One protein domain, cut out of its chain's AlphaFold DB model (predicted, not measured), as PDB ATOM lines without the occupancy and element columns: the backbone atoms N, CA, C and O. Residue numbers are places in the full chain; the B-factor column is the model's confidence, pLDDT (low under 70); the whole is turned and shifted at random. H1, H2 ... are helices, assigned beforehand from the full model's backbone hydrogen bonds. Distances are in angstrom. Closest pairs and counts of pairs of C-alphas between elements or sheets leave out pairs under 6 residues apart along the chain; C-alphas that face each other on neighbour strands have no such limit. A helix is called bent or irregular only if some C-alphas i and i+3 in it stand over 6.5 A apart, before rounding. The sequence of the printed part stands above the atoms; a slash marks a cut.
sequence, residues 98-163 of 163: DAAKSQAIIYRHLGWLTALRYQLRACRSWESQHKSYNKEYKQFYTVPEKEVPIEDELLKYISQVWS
ATOM      1  N   ASP A  98     -36.006 -47.064 -29.935       92.12
ATOM      2  CA  ASP A  98     -35.974 -46.546 -31.306       92.12
ATOM      3  C   ASP A  98     -34.897 -45.456 -31.413       92.12
ATOM      4  O   ASP A  98     -35.008 -44.376 -30.817       92.12
ATOM      5  N   ALA A  99     -33.838 -45.752 -32.171       88.81
ATOM      6  CA  ALA A  99     -32.682 -44.874 -32.320       88.81
ATOM      7  C   ALA A  99     -33.043 -43.525 -32.963       88.81
ATOM      8  O   ALA A  99     -32.528 -42.493 -32.532       88.81
ATOM      9  N   ALA A 100     -33.966 -43.507 -33.931       89.06
ATOM     10  CA  ALA A 100     -34.361 -42.284 -34.626       89.06
ATOM     11  C   ALA A 100     -35.152 -41.350 -33.696       89.06
ATOM     12  O   ALA A 100     -34.884 -40.147 -33.626       89.06
ATOM     13  N   LYS A 101     -36.076 -41.902 -32.900       88.69
ATOM     14  CA  LYS A 101     -36.830 -41.125 -31.898       88.69
ATOM     15  C   LYS A 101     -35.946 -40.639 -30.755       88.69
ATOM     16  O   LYS A 101     -36.092 -39.497 -30.317       88.69
ATOM     17  N   SER A 102     -35.022 -41.480 -30.295       91.56
ATOM     18  CA  SER A 102     -34.043 -41.115 -29.270       91.56
ATOM     19  C   SER A 102     -33.173 -39.945 -29.727       91.56
ATOM     20  O   SER A 102     -33.069 -38.930 -29.031       91.56
ATOM     21  N   GLN A 103     -32.646 -40.028 -30.952       89.94
ATOM     22  CA  GLN A 103     -31.891 -38.951 -31.580       89.94
ATOM     23  C   GLN A 103     -32.722 -37.664 -31.658       89.94
ATOM     24  O   GLN A 103     -32.267 -36.622 -31.191       89.94
ATOM     25  N   ALA A 104     -33.962 -37.725 -32.151       90.94
ATOM     26  CA  ALA A 104     -34.832 -36.555 -32.252       90.94
ATOM     27  C   ALA A 104     -35.054 -35.837 -30.905       90.94
ATOM     28  O   ALA A 104     -35.034 -34.606 -30.839       90.94
ATOM     29  N   ILE A 105     -35.246 -36.584 -29.814       91.69
ATOM     30  CA  ILE A 105     -35.429 -36.011 -28.471       91.69
ATOM     31  C   ILE A 105     -34.133 -35.377 -27.955       91.69
ATOM     32  O   ILE A 105     -34.170 -34.283 -27.384       91.69
ATOM     33  N   ILE A 106     -32.985 -36.009 -28.201       92.62
ATOM     34  CA  ILE A 106     -31.674 -35.459 -27.835       92.62
ATOM     35  C   ILE A 106     -31.411 -34.148 -28.589       92.62
ATOM     36  O   ILE A 106     -31.009 -33.162 -27.972       92.62
ATOM     37  N   TYR A 107     -31.697 -34.087 -29.892       92.06
ATOM     38  CA  TYR A 107     -31.539 -32.862 -30.682       92.06
ATOM     39  C   TYR A 107     -32.448 -31.725 -30.195       92.06
ATOM     40  O   TYR A 107     -31.996 -30.585 -30.085       92.06
ATOM     41  N   ARG A 108     -33.687 -32.019 -29.783       91.38
ATOM     42  CA  ARG A 108     -34.568 -31.020 -29.143       91.38
ATOM     43  C   ARG A 108     -34.002 -30.505 -27.820       91.38
ATOM     44  O   ARG A 108     -34.076 -29.304 -27.559       91.38
ATOM     45  N   HIS A 109     -33.388 -31.375 -27.013       94.12
ATOM     46  CA  HIS A 109     -32.697 -30.964 -25.784       94.12
ATOM     47  C   HIS A 109     -31.504 -30.041 -26.072       94.12
ATOM     48  O   HIS A 109     -31.314 -29.036 -25.390       94.12
ATOM     49  N   LEU A 110     -30.730 -30.321 -27.127       92.50
ATOM     50  CA  LEU A 110     -29.659 -29.428 -27.590       92.50
ATOM     51  C   LEU A 110     -30.201 -28.070 -28.072       92.50
ATOM     52  O   LEU A 110     -29.592 -27.032 -27.799       92.50
ATOM     53  N   GLY A 111     -31.370 -28.058 -28.713       93.19
ATOM     54  CA  GLY A 111     -32.100 -26.831 -29.040       93.19
ATOM     55  C   GLY A 111     -32.463 -26.023 -27.789       93.19
ATOM     56  O   GLY A 111     -32.180 -24.827 -27.723       93.19
ATOM     57  N   TRP A 112     -32.994 -26.673 -26.747       93.00
ATOM     58  CA  TRP A 112     -33.278 -26.019 -25.463       93.00
ATOM     59  C   TRP A 112     -32.015 -25.448 -24.799       93.00
ATOM     60  O   TRP A 112     -32.026 -24.305 -24.342       93.00
ATOM     61  N   LEU A 113     -30.900 -26.186 -24.806       93.00
ATOM     62  CA  LEU A 113     -29.613 -25.690 -24.298       93.00
ATOM     63  C   LEU A 113     -29.119 -24.465 -25.077       93.00
ATOM     64  O   LEU A 113     -28.552 -23.539 -24.490       93.00
ATOM     65  N   THR A 114     -29.353 -24.439 -26.389       91.62
ATOM     66  CA  THR A 114     -29.042 -23.287 -27.240       91.62
ATOM     67  C   THR A 114     -29.899 -22.088 -26.849       91.62
ATOM     68  O   THR A 114     -29.350 -21.020 -26.585       91.62
ATOM     69  N   ALA A 115     -31.212 -22.264 -26.695       91.94
ATOM     70  CA  ALA A 115     -32.102 -21.200 -26.234       91.94
ATOM     71  C   ALA A 115     -31.701 -20.660 -24.850       91.94
ATOM     72  O   ALA A 115     -31.600 -19.445 -24.661       91.94
ATOM     73  N   LEU A 116     -31.371 -21.547 -23.906       92.38
ATOM     74  CA  LEU A 116     -30.881 -21.178 -22.579       92.38
ATOM     75  C   LEU A 116     -29.598 -20.334 -22.664       92.38
ATOM     76  O   LEU A 116     -29.476 -19.314 -21.983       92.38
ATOM     77  N   ARG A 117     -28.648 -20.714 -23.528       90.69
ATOM     78  CA  ARG A 117     -27.404 -19.961 -23.756       90.69
ATOM     79  C   ARG A 117     -27.677 -18.539 -24.251       90.69
ATOM     80  O   ARG A 117     -27.036 -17.612 -23.758       90.69
ATOM     81  N   TYR A 118     -28.614 -18.367 -25.185       90.75
ATOM     82  CA  TYR A 118     -29.033 -17.048 -25.676       90.75
ATOM     83  C   TYR A 118     -29.713 -16.226 -24.574       90.75
ATOM     84  O   TYR A 118     -29.350 -15.071 -24.354       90.75
ATOM     85  N   GLN A 119     -30.628 -16.829 -23.811       90.12
ATOM     86  CA  GLN A 119     -31.339 -16.149 -22.726       90.12
ATOM     87  C   GLN A 119     -30.397 -15.644 -21.624       90.12
ATOM     88  O   GLN A 119     -30.592 -14.543 -21.107       90.12
ATOM     89  N   LEU A 120     -29.364 -16.420 -21.282       89.06
ATOM     90  CA  LEU A 120     -28.346 -16.038 -20.296       89.06
ATOM     91  C   LEU A 120     -27.387 -14.946 -20.799       89.06
ATOM     92  O   LEU A 120     -26.726 -14.307 -19.984       89.06
ATOM     93  N   ARG A 121     -27.288 -14.727 -22.119       86.25
ATOM     94  CA  ARG A 121     -26.459 -13.671 -22.740       86.25
ATOM     95  C   ARG A 121     -27.258 -12.437 -23.162       86.25
ATOM     96  O   ARG A 121     -26.661 -11.469 -23.639       86.25
ATOM     97  N   ALA A 122     -28.578 -12.461 -22.993       84.12
ATOM     98  CA  ALA A 122     -29.442 -11.328 -23.279       84.12
ATOM     99  C   ALA A 122     -29.089 -10.152 -22.362       84.12
ATOM    100  O   ALA A 122     -29.056 -10.303 -21.141       84.12
ATOM    101  N   CYS A 123     -28.852  -8.979 -22.950       76.69
ATOM    102  CA  CYS A 123     -28.493  -7.791 -22.187       76.69
ATOM    103  C   CYS A 123     -29.623  -7.386 -21.236       76.69
ATOM    104  O   CYS A 123     -30.788  -7.282 -21.628       76.69
ATOM    105  N   ARG A 124     -29.263  -7.115 -19.982       81.31
ATOM    106  CA  ARG A 124     -30.200  -6.645 -18.957       81.31
ATOM    107  C   ARG A 124     -29.860  -5.230 -18.518       81.31
ATOM    108  O   ARG A 124     -28.699  -4.831 -18.502       81.31
ATOM    109  N   SER A 125     -30.873  -4.463 -18.124       76.31
ATOM    110  CA  SER A 125     -30.719  -3.050 -17.741       76.31
ATOM    111  C   SER A 125     -29.773  -2.835 -16.553       76.31
ATOM    112  O   SER A 125     -29.122  -1.797 -16.463       76.31
ATOM    113  N   TRP A 126     -29.656  -3.822 -15.660       77.31
ATOM    114  CA  TRP A 126     -28.761  -3.785 -14.501       77.31
ATOM    115  C   TRP A 126     -27.310  -4.191 -14.813       77.31
ATOM    116  O   TRP A 126     -26.450  -4.123 -13.933       77.31
ATOM    117  N   GLU A 127     -27.002  -4.619 -16.040       78.88
ATOM    118  CA  GLU A 127     -25.652  -5.030 -16.421       78.88
ATOM    119  C   GLU A 127     -24.772  -3.833 -16.788       78.88
ATOM    120  O   GLU A 127     -25.103  -2.976 -17.607       78.88
ATOM    121  N   SER A 128     -23.563  -3.800 -16.231       67.69
ATOM    122  CA  SER A 128     -22.598  -2.720 -16.465       67.69
ATOM    123  C   SER A 128     -21.881  -2.808 -17.821       67.69
ATOM    124  O   SER A 128     -21.018  -1.977 -18.115       67.69
ATOM    125  N   GLN A 129     -22.235  -3.767 -18.686       62.44
ATOM    126  CA  GLN A 129     -21.602  -3.965 -19.997       62.44
ATOM    127  C   GLN A 129     -21.792  -2.778 -20.957       62.44
ATOM    128  O   GLN A 129     -21.021  -2.618 -21.901       62.44
ATOM    129  N   HIS A 130     -22.808  -1.938 -20.744       60.28
ATOM    130  CA  HIS A 130     -23.088  -0.773 -21.592       60.28
ATOM    131  C   HIS A 130     -22.431   0.524 -21.105       60.28
ATOM    132  O   HIS A 130     -22.485   1.535 -21.808       60.28
ATOM    133  N   LYS A 131     -21.785   0.518 -19.931       63.66
ATOM    134  CA  LYS A 131     -21.121   1.712 -19.398       63.66
ATOM    135  C   LYS A 131     -19.940   2.110 -20.286       63.66
ATOM    136  O   LYS A 131     -19.226   1.256 -20.807       63.66
ATOM    137  N   SER A 132     -19.718   3.418 -20.437       56.41
ATOM    138  CA  SER A 132     -18.725   3.970 -21.373       56.41
ATOM    139  C   SER A 132     -17.303   3.439 -21.160       56.41
ATOM    140  O   SER A 132     -16.560   3.339 -22.129       56.41
ATOM    141  N   TYR A 133     -16.931   3.065 -19.930       61.03
ATOM    142  CA  TYR A 133     -15.614   2.488 -19.629       61.03
ATOM    143  C   TYR A 133     -15.439   1.048 -20.148       61.03
ATOM    144  O   TYR A 133     -14.319   0.615 -20.375       61.03
ATOM    145  N   ASN A 134     -16.533   0.309 -20.367       62.78
ATOM    146  CA  ASN A 134     -16.513  -1.070 -20.870       62.78
ATOM    147  C   ASN A 134     -16.590  -1.152 -22.403       62.78
ATOM    148  O   ASN A 134     -16.447  -2.238 -22.961       62.78
ATOM    149  N   LYS A 135     -16.815  -0.027 -23.099       63.69
ATOM    150  CA  LYS A 135     -16.851   0.010 -24.571       63.69
ATOM    151  C   LYS A 135     -15.483  -0.298 -25.189       63.69
ATOM    152  O   LYS A 135     -15.440  -0.996 -26.192       63.69
ATOM    153  N   GLU A 136     -14.399   0.159 -24.558       63.12
ATOM    154  CA  GLU A 136     -13.007  -0.096 -24.979       63.12
ATOM    155  C   GLU A 136     -12.694  -1.604 -24.935       63.12
ATOM    156  O   GLU A 136     -12.102  -2.150 -25.856       63.12
ATOM    157  N   TYR A 137     -13.220  -2.316 -23.930       63.53
ATOM    158  CA  TYR A 137     -12.992  -3.755 -23.768       63.53
ATOM    159  C   TYR A 137     -13.831  -4.655 -24.683       63.53
ATOM    160  O   TYR A 137     -13.442  -5.793 -24.935       63.53
ATOM    161  N   LYS A 138     -14.967  -4.172 -25.207       63.75
ATOM    162  CA  LYS A 138     -15.800  -4.939 -26.155       63.75
ATOM    163  C   LYS A 138     -15.079  -5.263 -27.464       63.75
ATOM    164  O   LYS A 138     -15.482  -6.193 -28.143       63.75
ATOM    165  N   GLN A 139     -14.025  -4.525 -27.806       66.31
ATOM    166  CA  GLN A 139     -13.259  -4.735 -29.037       66.31
ATOM    167  C   GLN A 139     -12.380  -5.995 -28.993       66.31
ATOM    168  O   GLN A 139     -11.958  -6.478 -30.038       66.31
ATOM    169  N   PHE A 140     -12.117  -6.548 -27.804       67.38
ATOM    170  CA  PHE A 140     -11.229  -7.704 -27.634       67.38
ATOM    171  C   PHE A 140     -11.953  -9.055 -27.641       67.38
ATOM    172  O   PHE A 140     -11.298 -10.092 -27.542       67.38
ATOM    173  N   TYR A 141     -13.287  -9.077 -27.724       67.56
ATOM    174  CA  TYR A 141     -14.042 -10.325 -27.754       67.56
ATOM    175  C   TYR A 141     -15.314 -10.217 -28.592       67.56
ATOM    176  O   TYR A 141     -16.099  -9.280 -28.460       67.56
ATOM    177  N   THR A 142     -15.549 -11.251 -29.394       68.31
ATOM    178  CA  THR A 142     -16.788 -11.431 -30.147       68.31
ATOM    179  C   THR A 142     -17.683 -12.428 -29.422       68.31
ATOM    180  O   THR A 142     -17.214 -13.455 -28.926       68.31
ATOM    181  N   VAL A 143     -18.978 -12.123 -29.332       74.75
ATOM    182  CA  VAL A 143     -19.991 -13.020 -28.761       74.75
ATOM    183  C   VAL A 143     -20.873 -13.500 -29.914       74.75
ATOM    184  O   VAL A 143     -21.686 -12.703 -30.376       74.75
ATOM    185  N   PRO A 144     -20.744 -14.761 -30.369       73.50
ATOM    186  CA  PRO A 144     -21.499 -15.275 -31.517       73.50
ATOM    187  C   PRO A 144     -23.018 -15.085 -31.399       73.50
ATOM    188  O   PRO A 144     -23.689 -14.767 -32.371       73.50
ATOM    189  N   GLU A 145     -23.561 -15.183 -30.185       78.25
ATOM    190  CA  GLU A 145     -24.989 -15.026 -29.874       78.25
ATOM    191  C   GLU A 145     -25.490 -13.578 -29.985       78.25
ATOM    192  O   GLU A 145     -26.674 -13.322 -29.793       78.25
ATOM    193  N   LYS A 146     -24.597 -12.612 -30.228       74.88
ATOM    194  CA  LYS A 146     -24.969 -11.233 -30.574       74.88
ATOM    195  C   LYS A 146     -24.940 -10.981 -32.082       74.88
ATOM    196  O   LYS A 146     -25.456  -9.956 -32.508       74.88
ATOM    197  N   GLU A 147     -24.323 -11.872 -32.853       79.44
ATOM    198  CA  GLU A 147     -24.166 -11.747 -34.306       79.44
ATOM    199  C   GLU A 147     -25.176 -12.613 -35.056       79.44
ATOM    200  O   GLU A 147     -25.734 -12.171 -36.056       79.44
ATOM    201  N   VAL A 148     -25.433 -13.826 -34.558       83.62
ATOM    202  CA  VAL A 148     -26.367 -14.773 -35.170       83.62
ATOM    203  C   VAL A 148     -27.718 -14.707 -34.445       83.62
ATOM    204  O   VAL A 148     -27.743 -14.789 -33.213       83.62
ATOM    205  N   PRO A 149     -28.842 -14.564 -35.170       86.06
ATOM    206  CA  PRO A 149     -30.176 -14.684 -34.596       86.06
ATOM    207  C   PRO A 149     -30.405 -16.059 -33.957       86.06
ATOM    208  O   PRO A 149     -29.861 -17.081 -34.384       86.06
ATOM    209  N   ILE A 150     -31.235 -16.098 -32.916       86.31
ATOM    210  CA  ILE A 150     -31.547 -17.351 -32.217       86.31
ATOM    211  C   ILE A 150     -32.283 -18.329 -33.140       86.31
ATOM    212  O   ILE A 150     -32.068 -19.538 -33.048       86.31
ATOM    213  N   GLU A 151     -33.113 -17.812 -34.042       86.19
ATOM    214  CA  GLU A 151     -33.914 -18.569 -35.000       86.19
ATOM    215  C   GLU A 151     -33.014 -19.423 -35.901       86.19
ATOM    216  O   GLU A 151     -33.225 -20.632 -36.014       86.19
ATOM    217  N   ASP A 152     -31.950 -18.826 -36.440       85.88
ATOM    218  CA  ASP A 152     -31.007 -19.488 -37.346       85.88
ATOM    219  C   ASP A 152     -30.216 -20.606 -36.650       85.88
ATOM    220  O   ASP A 152     -29.965 -21.666 -37.228       85.88
ATOM    221  N   GLU A 153     -29.842 -20.412 -35.382       85.81
ATOM    222  CA  GLU A 153     -29.188 -21.459 -34.590       85.81
ATOM    223  C   GLU A 153     -30.156 -22.579 -34.189       85.81
ATOM    224  O   GLU A 153     -29.783 -23.752 -34.214       85.81
ATOM    225  N   LEU A 154     -31.404 -22.254 -33.838       87.50
ATOM    226  CA  LEU A 154     -32.411 -23.248 -33.456       87.50
ATOM    227  C   LEU A 154     -32.833 -24.129 -34.636       87.50
ATOM    228  O   LEU A 154     -33.052 -25.331 -34.450       87.50
ATOM    229  N   LEU A 155     -32.889 -23.574 -35.851       85.81
ATOM    230  CA  LEU A 155     -33.217 -24.321 -37.068       85.81
ATOM    231  C   LEU A 155     -32.280 -25.513 -37.295       85.81
ATOM    232  O   LEU A 155     -32.740 -26.555 -37.763       85.81
ATOM    233  N   LYS A 156     -31.009 -25.429 -36.887       85.19
ATOM    234  CA  LYS A 156     -30.042 -26.539 -36.991       85.19
ATOM    235  C   LYS A 156     -30.451 -27.765 -36.171       85.19
ATOM    236  O   LYS A 156     -30.146 -28.889 -36.556       85.19
ATOM    237  N   TYR A 157     -31.149 -27.556 -35.057       84.50
ATOM    238  CA  TYR A 157     -31.563 -28.620 -34.140       84.50
ATOM    239  C   TYR A 157     -32.983 -29.125 -34.412       84.50
ATOM    240  O   TYR A 157     -33.305 -30.263 -34.083       84.50
ATOM    241  N   ILE A 158     -33.839 -28.287 -35.006       78.44
ATOM    242  CA  ILE A 158     -35.243 -28.617 -35.289       78.44
ATOM    243  C   ILE A 158     -35.406 -29.257 -36.678       78.44
ATOM    244  O   ILE A 158     -36.242 -30.144 -36.836       78.44
ATOM    245  N   SER A 159     -34.617 -28.844 -37.678       65.25
ATOM    246  CA  SER A 159     -34.777 -29.294 -39.074       65.25
ATOM    247  C   SER A 159     -34.187 -30.677 -39.375       65.25
ATOM    248  O   SER A 159     -34.716 -31.371 -40.235       65.25
ATOM    249  N   GLN A 160     -33.168 -31.130 -38.632       59.62
ATOM    250  CA  GLN A 160     -32.499 -32.428 -38.855       59.62
ATOM    251  C   GLN A 160     -33.376 -33.672 -38.623       59.62
ATOM    252  O   GLN A 160     -32.931 -34.786 -38.867       59.62
ATOM    253  N   VAL A 161     -34.601 -33.505 -38.124       49.88
ATOM    254  CA  VAL A 161     -35.526 -34.613 -37.833       49.88
ATOM    255  C   VAL A 161     -36.583 -34.789 -38.938       49.88
ATOM    256  O   VAL A 161     -37.301 -35.783 -38.936       49.88
ATOM    257  N   TRP A 162     -36.687 -33.854 -39.891       45.84
ATOM    258  CA  TRP A 162     -37.719 -33.862 -40.943       45.84
ATOM    259  C   TRP A 162     -37.212 -34.289 -42.334       45.84
ATOM    260  O   TRP A 162     -37.879 -34.014 -43.330       45.84
ATOM    261  N   SER A 163     -36.056 -34.951 -42.412       36.38
ATOM    262  CA  SER A 163     -35.505 -35.566 -43.633       36.38
ATOM    263  C   SER A 163     -35.208 -37.036 -43.392       36.38
ATOM    264  O   SER A 163     -35.561 -37.858 -44.259       36.38
TER     265      SER A 163
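What this domain is: This is residues 98 to 163 of the 163 residues of an uncharacterized protein of Proteobacteria bacterium (UniProt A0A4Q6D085). A long helix, H1, and a shorter one, H3, lie side by side and run opposite ways, and beyond one end of this pair the chain makes a wide, loose loop that holds the very short helix H2. Residues 131 to 136 stick out at the far end of the loop. The printed part has 66 residues with three named helices, H1, H2 and H3 in that order, and no named strand; its class is all helix, with 39 residues in named elements. It is only just extended, close to loose, with a radius of gyration of the C-alphas of 16.4 A, and it is a rod spanning 54 by 20 by 16 A.

How they stand to each other: H1, residues 99 to 121, touches H3, residues 150 to 161. Their closest C-alphas, those of Gly 111 and Tyr 157, are 5.4 A apart. Their lines stand at a shallow tilt of 5 degrees, opposite ways. H2, residues 137 to 140, is apart from H1 and from H3. In H1 every O i to N i+4 pair is within hydrogen-bond range; in H3 4 of 8 are, and H2 is too short for such a pair.

Where its parts are: H1 begins at C-alpha 99, (-32.682, -44.874, -32.320), and measures 33.2 A to C-alpha 121, (-26.459, -13.671, -22.740). H2 measures 5.8 A. H3 measures 18.6 A and ends at C-alpha 161, (-35.526, -34.613, -37.833); it is only just irregular, with C-alphas 158 and 161 6.52 A apart.

The domain as a whole: The two C-alphas farthest apart, those of Asp 98 and Tyr 133, are 54.4 A apart. The link from H1 to H2 is long, with 15 residues; that from H2 to H3 is short, with 9. The printed part has no cut. The model's pLDDT is under 70 in residues 128 to 142 and 159 to 163.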